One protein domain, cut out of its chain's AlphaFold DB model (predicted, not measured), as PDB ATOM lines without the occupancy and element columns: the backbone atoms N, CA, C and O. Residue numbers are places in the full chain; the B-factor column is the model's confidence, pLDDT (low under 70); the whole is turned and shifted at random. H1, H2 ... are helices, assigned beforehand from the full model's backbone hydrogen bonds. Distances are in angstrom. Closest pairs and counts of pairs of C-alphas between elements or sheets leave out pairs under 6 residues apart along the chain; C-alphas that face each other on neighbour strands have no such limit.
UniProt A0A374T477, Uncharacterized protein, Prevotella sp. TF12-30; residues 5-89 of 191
ATOM      1  N   SER A   5     116.464 164.310  61.530       94.31
ATOM      2  CA  SER A   5     117.554 165.264  61.744       94.31
ATOM      3  C   SER A   5     118.131 165.129  63.150       94.31
ATOM      4  O   SER A   5     117.420 164.815  64.106       94.31
ATOM      5  N   TYR A   6     119.417 165.439  63.287       93.31
ATOM      6  CA  TYR A   6     120.101 165.408  64.575       93.31
ATOM      7  C   TYR A   6     119.382 166.239  65.651       93.31
ATOM      8  O   TYR A   6     119.104 165.736  66.737       93.31
ATOM      9  N   ASP A   7     118.979 167.473  65.336       93.62
ATOM     10  CA  ASP A   7     118.299 168.346  66.302       93.62
ATOM     11  C   ASP A   7     116.957 167.780  66.764       93.62
ATOM     12  O   ASP A   7     116.602 167.869  67.945       93.62
ATOM     13  N   LYS A   8     116.197 167.171  65.843       93.44
ATOM     14  CA  LYS A   8     114.923 166.537  66.186       93.44
ATOM     15  C   LYS A   8     115.164 165.307  67.058       93.44
ATOM     16  O   LYS A   8     114.473 165.159  68.064       93.44
ATOM     17  N   PHE A   9     116.168 164.493  66.734       95.50
ATOM     18  CA  PHE A   9     116.576 163.341  67.538       95.50
ATOM     19  C   PHE A   9     116.972 163.757  68.962       95.50
ATOM     20  O   PHE A   9     116.402 163.268  69.936       95.50
ATOM     21  N   VAL A  10     117.878 164.731  69.099       95.88
ATOM     22  CA  VAL A  10     118.317 165.256  70.402       95.88
ATOM     23  C   VAL A  10     117.136 165.820  71.188       95.88
ATOM     24  O   VAL A  10     117.032 165.606  72.399       95.88
ATOM     25  N   ARG A  11     116.204 166.510  70.520       95.19
ATOM     26  CA  ARG A  11     114.990 167.020  71.162       95.19
ATOM     27  C   ARG A  11     114.094 165.891  71.675       95.19
ATOM     28  O   ARG A  11     113.620 166.001  72.805       95.19
ATOM     29  N   GLN A  12     113.892 164.823  70.908       96.00
ATOM     30  CA  GLN A  12     113.081 163.675  71.324       96.00
ATOM     31  C   GLN A  12     113.735 162.902  72.479       96.00
ATOM     32  O   GLN A  12     113.095 162.738  73.517       96.00
ATOM     33  N   ALA A  13     115.029 162.584  72.388       96.94
ATOM     34  CA  ALA A  13     115.776 161.954  73.481       96.94
ATOM     35  C   ALA A  13     115.764 162.810  74.764       96.94
ATOM     36  O   ALA A  13     115.584 162.299  75.870       96.94
ATOM     37  N   SER A  14     115.876 164.138  74.636       96.50
ATOM     38  CA  SER A  14     115.781 165.038  75.791       96.50
ATOM     39  C   SER A  14     114.389 165.054  76.431       96.50
ATOM     40  O   SER A  14     114.284 165.246  77.642       96.50
ATOM     41  N   ALA A  15     113.325 164.848  75.643       95.62
ATOM     42  CA  ALA A  15     111.971 164.710  76.164       95.62
ATOM     43  C   ALA A  15     111.825 163.392  76.932       95.62
ATOM     44  O   ALA A  15     111.347 163.423  78.057       95.62
ATOM     45  N   VAL A  16     112.331 162.274  76.398       96.94
ATOM     46  CA  VAL A  16     112.367 160.980  77.109       96.94
ATOM     47  C   VAL A  16     113.053 161.122  78.469       96.94
ATOM     48  O   VAL A  16     112.488 160.751  79.497       96.94
ATOM     49  N   TYR A  17     114.242 161.731  78.490       95.50
ATOM     50  CA  TYR A  17     114.963 162.008  79.731       95.50
ATOM     51  C   TYR A  17     114.145 162.886  80.692       95.50
ATOM     52  O   TYR A  17     114.031 162.562  81.875       95.50
ATOM     53  N   GLY A  18     113.550 163.973  80.189       94.06
ATOM     54  CA  GLY A  18     112.777 164.926  80.990       94.06
ATOM     55  C   GLY A  18     111.434 164.423  81.523       94.06
ATOM     56  O   GLY A  18     110.981 164.929  82.545       94.06
ATOM     57  N   GLU A  19     110.812 163.457  80.850       93.50
ATOM     58  CA  GLU A  19     109.517 162.860  81.220       93.50
ATOM     59  C   GLU A  19     109.675 161.660  82.164       93.50
ATOM     60  O   GLU A  19     108.740 161.283  82.866       93.50
ATOM     61  N   SER A  20     110.863 161.051  82.191       94.88
ATOM     62  CA  SER A  20     111.165 159.903  83.048       94.88
ATOM     63  C   SER A  20     111.403 160.279  84.513       94.88
ATOM     64  O   SER A  20     111.683 161.428  84.869       94.88
ATOM     65  N   SER A  21     111.437 159.268  85.383       93.81
ATOM     66  CA  SER A  21     111.781 159.431  86.797       93.81
ATOM     67  C   SER A  21     113.274 159.736  87.039       93.81
ATOM     68  O   SER A  21     113.703 159.827  88.194       93.81
ATOM     69  N   ALA A  22     114.084 159.923  85.988       91.19
ATOM     70  CA  ALA A  22     115.526 160.177  86.061       91.19
ATOM     71  C   ALA A  22     115.900 161.378  86.943       91.19
ATOM     72  O   ALA A  22     116.949 161.376  87.592       91.19
ATOM     73  N   TYR A  23     115.022 162.380  87.040       87.06
ATOM     74  CA  TYR A  23     115.234 163.556  87.888       87.06
ATOM     75  C   TYR A  23     115.460 163.207  89.372       87.06
ATOM     76  O   TYR A  23     116.135 163.960  90.075       87.06
ATOM     77  N   LEU A  24     114.950 162.061  89.845       86.69
ATOM     78  CA  LEU A  24     115.122 161.579  91.222       86.69
ATOM     79  C   LEU A  24     116.543 161.089  91.517       86.69
ATOM     80  O   LEU A  24     116.940 161.008  92.678       86.69
ATOM     81  N   VAL A  25     117.297 160.732  90.479       86.44
ATOM     82  CA  VAL A  25     118.607 160.078  90.589       86.44
ATOM     83  C   VAL A  25     119.675 160.742  89.723       86.44
ATOM     84  O   VAL A  25     120.754 160.192  89.563       86.44
ATOM     85  N   ARG A  26     119.420 161.954  89.220       78.81
ATOM     86  CA  ARG A  26     120.295 162.676  88.274       78.81
ATOM     87  C   ARG A  26     121.745 162.890  88.733       78.81
ATOM     88  O   ARG A  26     122.609 163.138  87.907       78.81
ATOM     89  N   ASN A  27     121.996 162.832  90.042       77.94
ATOM     90  CA  ASN A  27     123.334 162.996  90.618       77.94
ATOM     91  C   ASN A  27     124.098 161.664  90.733       77.94
ATOM     92  O   ASN A  27     125.273 161.669  91.091       77.94
ATOM     93  N   LYS A  28     123.435 160.528  90.489       78.81
ATOM     94  CA  LYS A  28     124.056 159.205  90.535       78.81
ATOM     95  C   LYS A  28     124.803 158.935  89.234       78.81
ATOM     96  O   LYS A  28     124.346 159.323  88.161       78.81
ATOM     97  N   LYS A  29     125.946 158.262  89.354       80.12
ATOM     98  CA  LYS A  29     126.797 157.865  88.223       80.12
ATOM     99  C   LYS A  29     126.686 156.379  87.879       80.12
ATOM    100  O   LYS A  29     127.301 155.951  86.914       80.12
ATOM    101  N   ASP A  30     125.923 155.621  88.659       87.88
ATOM    102  CA  ASP A  30     125.680 154.206  88.403       87.88
ATOM    103  C   ASP A  30     124.797 154.018  87.164       87.88
ATOM    104  O   ASP A  30     124.023 154.908  86.788       87.88
ATOM    105  N   GLU A  31     124.881 152.838  86.552       92.50
ATOM    106  CA  GLU A  31     123.962 152.457  85.482       92.50
ATOM    107  C   GLU A  31     122.502 152.471  85.976       92.50
ATOM    108  O   GLU A  31     122.224 152.148  87.140       92.50
ATOM    109  N   PRO A  32     121.542 152.853  85.114       93.19
ATOM    110  CA  PRO A  32     120.138 152.851  85.488       93.19
ATOM    111  C   PRO A  32     119.652 151.446  85.827       93.19
ATOM    112  O   PRO A  32     120.059 150.453  85.226       93.19
ATOM    113  N   SER A  33     118.702 151.374  86.756       94.75
ATOM    114  CA  SER A  33     117.978 150.132  87.001       94.75
ATOM    115  C   SER A  33     117.184 149.704  85.764       94.75
ATOM    116  O   SER A  33     116.787 150.533  84.942       94.75
ATOM    117  N   ASP A  34     116.866 148.413  85.690       95.88
ATOM    118  CA  ASP A  34     115.993 147.854  84.652       95.88
ATOM    119  C   ASP A  34     114.647 148.603  84.558       95.88
ATOM    120  O   ASP A  34     114.183 148.921  83.468       95.88
ATOM    121  N   GLU A  35     114.064 148.996  85.696       95.75
ATOM    122  CA  GLU A  35     112.839 149.806  85.736       95.75
ATOM    123  C   GLU A  35     113.012 151.192  85.098       95.75
ATOM    124  O   GLU A  35     112.130 151.634  84.368       95.75
ATOM    125  N   MET A  36     114.131 151.880  85.350       96.50
ATOM    126  CA  MET A  36     114.400 153.197  84.760       96.50
ATOM    127  C   MET A  36     114.628 153.090  83.249       96.50
ATOM    128  O   MET A  36     114.121 153.901  82.476       96.50
ATOM    129  N   MET A  37     115.363 152.062  82.821       97.69
ATOM    130  CA  MET A  37     115.592 151.784  81.406       97.69
ATOM    131  C   MET A  37     114.269 151.486  80.689       97.69
ATOM    132  O   MET A  37     113.954 152.140  79.694       97.69
ATOM    133  N   LYS A  38     113.432 150.598  81.239       98.62
ATOM    134  CA  LYS A  38     112.108 150.291  80.679       98.62
ATOM    135  C   LYS A  38     111.176 151.502  80.655       98.62
ATOM    136  O   LYS A  38     110.464 151.676  79.671       98.62
ATOM    137  N   GLU A  39     111.211 152.360  81.678       98.44
ATOM    138  CA  GLU A  39     110.459 153.623  81.695       98.44
ATOM    139  C   GLU A  39     110.839 154.507  80.498       98.44
ATOM    140  O   GLU A  39     109.963 154.909  79.732       98.44
ATOM    141  N   MET A  40     112.136 154.754  80.285       98.25
ATOM    142  CA  MET A  40     112.616 155.578  79.169       98.25
ATOM    143  C   MET A  40     112.270 154.975  77.803       98.25
ATOM    144  O   MET A  40     111.797 155.686  76.918       98.25
ATOM    145  N   TYR A  41     112.455 153.665  77.626       98.62
ATOM    146  CA  TYR A  41     112.137 152.990  76.364       98.62
ATOM    147  C   TYR A  41     110.635 152.987  76.063       98.62
ATOM    148  O   TYR A  41     110.226 153.166  74.910       98.62
ATOM    149  N   ALA A  42     109.802 152.811  77.089       98.56
ATOM    150  CA  ALA A  42     108.358 152.897  76.954       98.56
ATOM    151  C   ALA A  42     107.923 154.327  76.584       98.56
ATOM    152  O   ALA A  42     107.142 154.489  75.646       98.56
ATOM    153  N   ILE A  43     108.478 155.365  77.228       98.12
ATOM    154  CA  ILE A  43     108.208 156.770  76.868       98.12
ATOM    155  C   ILE A  43     108.607 157.041  75.414       98.12
ATOM    156  O   ILE A  43     107.797 157.578  74.664       98.12
ATOM    157  N   ALA A  44     109.806 156.631  74.989       97.94
ATOM    158  CA  ALA A  44     110.271 156.817  73.612       97.94
ATOM    159  C   ALA A  44     109.320 156.170  72.591       97.94
ATOM    160  O   ALA A  44     108.905 156.809  71.622       97.94
ATOM    161  N   SER A  45     108.894 154.931  72.855       97.88
ATOM    162  CA  SER A  45     107.971 154.188  71.987       97.88
ATOM    163  C   SER A  45     106.618 154.887  71.845       97.88
ATOM    164  O   SER A  45     106.082 155.001  70.741       97.88
ATOM    165  N   VAL A  46     106.060 155.403  72.945       97.31
ATOM    166  CA  VAL A  46     104.789 156.139  72.900       97.31
ATOM    167  C   VAL A  46     104.958 157.511  72.246       97.31
ATOM    168  O   VAL A  46     104.109 157.926  71.454       97.31
ATOM    169  N   HIS A  47     106.061 158.206  72.525       95.75
ATOM    170  CA  HIS A  47     106.347 159.524  71.970       95.75
ATOM    171  C   HIS A  47     106.486 159.484  70.443       95.75
ATOM    172  O   HIS A  47     105.948 160.361  69.768       95.75
ATOM    173  N   GLN A  48     107.093 158.432  69.879       93.69
ATOM    174  CA  GLN A  48     107.134 158.234  68.424       93.69
ATOM    175  C   GLN A  48     105.741 158.080  67.794       93.69
ATOM    176  O   GLN A  48     105.531 158.489  66.655       93.69
ATOM    177  N   ARG A  49     104.756 157.554  68.534       91.62
ATOM    178  CA  ARG A  49     103.380 157.375  68.033       91.62
ATOM    179  C   ARG A  49     102.554 158.651  68.074       91.62
ATOM    180  O   ARG A  49     101.757 158.885  67.171       91.62
ATOM    181  N   ASN A  50     102.676 159.436  69.144       88.31
ATOM    182  CA  ASN A  50     101.760 160.548  69.403       88.31
ATOM    183  C   ASN A  50     102.405 161.940  69.291       88.31
ATOM    184  O   ASN A  50     101.674 162.926  69.219       88.31
ATOM    185  N   SER A  51     103.742 162.027  69.271       84.31
ATOM    186  CA  SER A  51     104.524 163.273  69.255       84.31
ATOM    187  C   SER A  51     104.146 164.286  70.351       84.31
ATOM    188  O   SER A  51     104.347 165.491  70.188       84.31
ATOM    189  N   LYS A  52     103.577 163.823  71.470       81.81
ATOM    190  CA  LYS A  52     103.148 164.652  72.600       81.81
ATOM    191  C   LYS A  52     104.026 164.373  73.809       81.81
ATOM    192  O   LYS A  52     103.963 163.284  74.357       81.81
ATOM    193  N   ALA A  53     104.778 165.380  74.242       78.94
ATOM    194  CA  ALA A  53     105.545 165.373  75.482       78.94
ATOM    195  C   ALA A  53     105.455 166.759  76.142       78.94
ATOM    196  O   ALA A  53     105.825 167.772  75.538       78.94
ATOM    197  N   TYR A  54     104.952 166.817  77.373       77.62
ATOM    198  CA  TYR A  54     104.775 168.050  78.146       77.62
ATOM    199  C   TYR A  54     106.078 168.492  78.844       77.62
ATOM    200  O   TYR A  54     106.316 169.682  79.055       77.62
ATOM    201  N   GLY A  55     106.971 167.546  79.128       78.25
ATOM    202  CA  GLY A  55     108.269 167.705  79.778       78.25
ATOM    203  C   GLY A  55     109.422 168.106  78.854       78.25
ATOM    204  O   GLY A  55     110.548 168.259  79.329       78.25
ATOM    205  N   VAL A  56     109.189 168.352  77.556       82.94
ATOM    206  CA  VAL A  56     110.250 168.765  76.604       82.94
ATOM    207  C   VAL A  56     110.953 170.070  77.016       82.94
ATOM    208  O   VAL A  56     112.124 170.290  76.698       82.94
ATOM    209  N   ASN A  57     110.260 170.927  77.767       86.19
ATOM    210  CA  ASN A  57     110.783 172.189  78.295       86.19
ATOM    211  C   ASN A  57     111.133 172.122  79.791       86.19
ATOM    212  O   ASN A  57     111.367 173.165  80.405       86.19
ATOM    213  N   SER A  58     111.173 170.927  80.382       88.06
ATOM    214  CA  SER A  58     111.615 170.736  81.763       88.06
ATOM    215  C   SER A  58     113.099 171.087  81.926       88.06
ATOM    216  O   SER A  58     113.875 171.049  80.965       88.06
ATOM    217  N   GLU A  59     113.517 171.420  83.149       89.94
ATOM    218  CA  GLU A  59     114.932 171.681  83.442       89.94
ATOM    219  C   GLU A  59     115.851 170.496  83.086       89.94
ATOM    220  O   GLU A  59     116.873 170.739  82.444       89.94
ATOM    221  N   PRO A  60     115.501 169.222  83.370       91.00
ATOM    222  CA  PRO A  60     116.283 168.078  82.895       91.00
ATOM    223  C   PRO A  60     116.419 168.017  81.367       91.00
ATOM    224  O   PRO A  60     117.514 167.779  80.859       91.00
ATOM    225  N   ALA A  61     115.341 168.276  80.620       93.12
ATOM    226  CA  ALA A  61     115.386 168.261  79.160       93.12
ATOM    227  C   ALA A  61     116.256 169.404  78.603       93.12
ATOM    228  O   ALA A  61     116.996 169.220  77.635       93.12
ATOM    229  N   LYS A  62     116.210 170.587  79.227       94.06
ATOM    230  CA  LYS A  62     117.102 171.705  78.886       94.06
ATOM    231  C   LYS A  62     118.564 171.383  79.200       94.06
ATOM    232  O   LYS A  62     119.414 171.652  78.358       94.06
ATOM    233  N   ASP A  63     118.859 170.807  80.368       92.56
ATOM    234  CA  ASP A  63     120.219 170.390  80.742       92.56
ATOM    235  C   ASP A  63     120.785 169.370  79.747       92.56
ATOM    236  O   ASP A  63     121.894 169.551  79.253       92.56
ATOM    237  N   PHE A  64     119.990 168.373  79.352       95.31
ATOM    238  CA  PHE A  64     120.371 167.396  78.330       95.31
ATOM    239  C   PHE A  64     120.815 168.063  77.018       95.31
ATOM    240  O   PHE A  64     121.840 167.698  76.434       95.31
ATOM    241  N   ARG A  65     120.053 169.059  76.546       96.12
ATOM    242  CA  ARG A  65     120.336 169.762  75.283       96.12
ATOM    243  C   ARG A  65     121.523 170.720  75.372       96.12
ATOM    244  O   ARG A  65     122.130 170.996  74.348       96.12
ATOM    245  N   LYS A  66     121.867 171.206  76.570       95.31
ATOM    246  CA  LYS A  66     123.052 172.054  76.793       95.31
ATOM    247  C   LYS A  66     124.369 171.282  76.716       95.31
ATOM    248  O   LYS A  66     125.407 171.899  76.504       95.31
ATOM    249  N   LYS A  67     124.351 169.963  76.929       94.12
ATOM    250  CA  LYS A  67     125.563 169.132  76.892       94.12
ATOM    251  C   LYS A  67     125.984 168.812  75.458       94.12
ATOM    252  O   LYS A  67     125.150 168.787  74.556       94.12
ATOM    253  N   GLY A  68     127.269 168.553  75.248       94.25
ATOM    254  CA  GLY A  68     127.779 167.990  73.994       94.25
ATOM    255  C   GLY A  68     127.499 166.488  73.870       94.25
ATOM    256  O   GLY A  68     127.033 165.847  74.811       94.25
ATOM    257  N   GLU A  69     127.815 165.910  72.712       93.88
ATOM    258  CA  GLU A  69     127.632 164.474  72.439       93.88
ATOM    259  C   GLU A  69     128.407 163.585  73.406       93.88
ATOM    260  O   GLU A  69     127.803 162.748  74.077       93.88
ATOM    261  N   SER A  70     129.715 163.818  73.540       93.81
ATOM    262  CA  SER A  70     130.578 163.035  74.431       93.81
ATOM    263  C   SER A  70     130.075 163.083  75.873       93.81
ATOM    264  O   SER A  70     129.917 162.048  76.511       93.81
ATOM    265  N   GLN A  71     129.683 164.269  76.343       93.69
ATOM    266  CA  GLN A  71     129.147 164.454  77.693       93.69
ATOM    267  C   GLN A  71     127.837 163.689  77.917       93.69
ATOM    268  O   GLN A  71     127.627 163.135  78.992       93.69
ATOM    269  N   ARG A  72     126.934 163.649  76.927       94.38
ATOM    270  CA  ARG A  72     125.705 162.845  77.033       94.38
ATOM    271  C   ARG A  72     126.012 161.350  77.070       94.38
ATOM    272  O   ARG A  72     125.375 160.628  77.831       94.38
ATOM    273  N   ASN A  73     126.979 160.898  76.276       92.62
ATOM    274  CA  ASN A  73     127.347 159.485  76.183       92.62
ATOM    275  C   ASN A  73     128.082 158.974  77.434       92.62
ATOM    276  O   ASN A  73     127.960 157.799  77.781       92.62
ATOM    277  N   GLU A  74     128.795 159.848  78.142       92.56
ATOM    278  CA  GLU A  74     129.440 159.532  79.423       92.56
ATOM    279  C   GLU A  74     128.446 159.433  80.592       92.56
ATOM    280  O   GLU A  74     128.741 158.789  81.596       92.56
ATOM    281  N   LEU A  75     127.259 160.038  80.475       93.19
ATOM    282  CA  LEU A  75     126.243 160.047  81.529       93.19
ATOM    283  C   LEU A  75     125.224 158.910  81.322       93.19
ATOM    284  O   LEU A  75     124.423 158.990  80.385       93.19
ATOM    285  N   PRO A  76     125.157 157.891  82.208       94.75
ATOM    286  CA  PRO A  76     124.354 156.685  81.972       94.75
ATOM    287  C   PRO A  76     122.874 156.941  81.671       94.75
ATOM    288  O   PRO A  76     122.310 156.348  80.751       94.75
ATOM    289  N   LEU A  77     122.237 157.873  82.386       95.62
ATOM    290  CA  LEU A  77     120.822 158.200  82.171       95.62
ATOM    291  C   LEU A  77     120.574 158.905  80.830       95.62
ATOM    292  O   LEU A  77     119.572 158.637  80.169       95.62
ATOM    293  N   MET A  78     121.483 159.789  80.404       95.81
ATOM    294  CA  MET A  78     121.353 160.479  79.117       95.81
ATOM    295  C   MET A  78     121.618 159.518  77.961       95.81
ATOM    296  O   MET A  78     120.833 159.473  77.015       95.81
ATOM    297  N   ARG A  79     122.661 158.690  78.079       96.38
ATOM    298  CA  ARG A  79     122.944 157.599  77.143       96.38
ATOM    299  C   ARG A  79     121.763 156.633  77.021       96.38
ATOM    300  O   ARG A  79     121.435 156.215  75.917       96.38
ATOM    301  N   THR A  80     121.077 156.331  78.121       97.56
ATOM    302  CA  THR A  80     119.888 155.463  78.105       97.56
ATOM    303  C   THR A  80     118.712 156.113  77.385       97.56
ATOM    304  O   THR A  80     118.053 155.447  76.595       97.56
ATOM    305  N   ALA A  81     118.477 157.415  77.568       97.56
ATOM    306  CA  ALA A  81     117.450 158.133  76.810       97.56
ATOM    307  C   ALA A  81     117.766 158.190  75.300       97.56
ATOM    308  O   ALA A  81     116.863 158.055  74.477       97.56
ATOM    309  N   ILE A  82     119.045 158.328  74.928       97.75
ATOM    310  CA  ILE A  82     119.516 158.219  73.535       97.75
ATOM    311  C   ILE A  82     119.237 156.814  72.992       97.75
ATOM    312  O   ILE A  82     118.666 156.674  71.914       97.75
ATOM    313  N   ALA A  83     119.600 155.769  73.739       97.94
ATOM    314  CA  ALA A  83     119.390 154.382  73.334       97.94
ATOM    315  C   ALA A  83     117.898 154.028  73.203       97.94
ATOM    316  O   ALA A  83     117.511 153.349  72.254       97.94
ATOM    317  N   ALA A  84     117.056 154.543  74.102       98.31
ATOM    318  CA  ALA A  84     115.602 154.421  74.050       98.31
ATOM    319  C   ALA A  84     115.024 155.025  72.763       98.31
ATOM    320  O   ALA A  84     114.210 154.395  72.086       98.31
ATOM    321  N   GLU A  85     115.473 156.230  72.412       97.69
ATOM    322  CA  GLU A  85     115.046 156.933  71.205       97.69
ATOM    323  C   GLU A  85     115.486 156.191  69.934       97.69
ATOM    324  O   GLU A  85     114.680 155.965  69.033       97.69
ATOM    325  N   ILE A  86     116.737 155.721  69.893       97.56
ATOM    326  CA  ILE A  86     117.244 154.872  68.804       97.56
ATOM    327  C   ILE A  86     116.384 153.609  68.673       97.56
ATOM    328  O   ILE A  86     115.913 153.304  67.579       97.56
ATOM    329  N   ASN A  87     116.137 152.895  69.777       97.94
ATOM    330  CA  ASN A  87     115.308 151.692  69.786       97.94
ATOM    331  C   ASN A  87     113.915 151.962  69.201       97.94
ATOM    332  O   ASN A  87     113.466 151.215  68.335       97.94
ATOM    333  N   ALA A  88     113.252 153.038  69.629       96.94
ATOM    334  CA  ALA A  88     111.923 153.387  69.136       96.94
ATOM    335  C   ALA A  88     111.924 153.703  67.629       96.94
ATOM    336  O   ALA A  88     111.054 153.224  66.903       96.94
ATOM    337  N   LEU A  89     112.922 154.447  67.138       95.94
ATOM    338  CA  LEU A  89     113.052 154.791  65.716       95.94
ATOM    339  C   LEU A  89     113.329 153.577  64.818       95.94
ATOM    340  O   LEU A  89     112.934 153.578  63.653       95.94
TER     341      LEU A  89
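What this domain is: This is residues 5 to 89 of the 191 residues of an uncharacterized protein of Prevotella sp. TF12-30 (UniProt A0A374T477). What does the model look like at first sight? H3 and H6 pack side by side and H1 crosses both, so that these three helices make the core, with their centres in a triangle. H4 packs on H1, and the short helices H2 and H5 lie farther out, H2 just after H1 and H5 just before H6. What are the counts and the size? The printed part has 85 residues, with six named helices, H1 to H6 in chain order, and no named strand; the class is all helix. The whole is compact and rounded, with a radius of gyration of the C-alphas of 11.3 A and spans of 31 by 26 by 21 A.

How they stand to each other: What touches the longest helix, H3, residues 34 to 50? H6, residues 76 to 89, touches it at a steep tilt of 40 degrees, the same way, the closest C-alphas being those of Tyr 41 and Ala 84, 4.4 A apart. H1, residues 6 to 19, touches H3 residues 40 to 47 alone, at a steep tilt of 55 degrees, opposite ways, the closest C-alphas being those of Val 16 and Met 40, 5.8 A. H2, residues 21 to 24, only just touches H3, with 3 pairs of C-alphas within 8 A, the closest those of Ser 21 and Met 36, 7.1 A. What else touches H1 and H6? H1 and H6 touch at a steep tilt of 63 degrees, opposite ways, with the C-alphas of Ala 13 and Ile 82 closest at 5.3 A. H4, residues 59 to 66, touches H1 at a shallow tilt of 25 degrees, opposite ways, with the C-alphas of Gly 18 and Ala 61 closest at 4.6 A. H5, residues 69 to 74, and H6 only just touch, with 3 pairs of C-alphas within 8 A, and only at the corner, the closest being those of Asn 73 and Arg 79, 4.9 A. Which stay apart, and how are the backbones? H3 is apart from H4 and H5, and H5 from H1 and H2. Every O i to N i+4 pair is within hydrogen-bond range in H1, H4, H5 and H6, and 12 of 13 in H3; H2 is too short for such a pair.

Where its parts are: How long are the longer helices? From first to last C-alpha H3 measures 24.4 A, and H1 and H6 19.9 A each. Where are the anchors? H1 begins at C-alpha 6 (120.101, 165.408, 64.575), and H6 ends at C-alpha 89 (113.052, 154.791, 65.716).

The domain as a whole: How far does it reach? The two C-alphas farthest apart, those of Lys 29 and Asn 50, are 31.4 A apart. Are there cuts, long links or weak places? The printed part has no cut, no link is long, and no printed residue is under 70 in pLDDT.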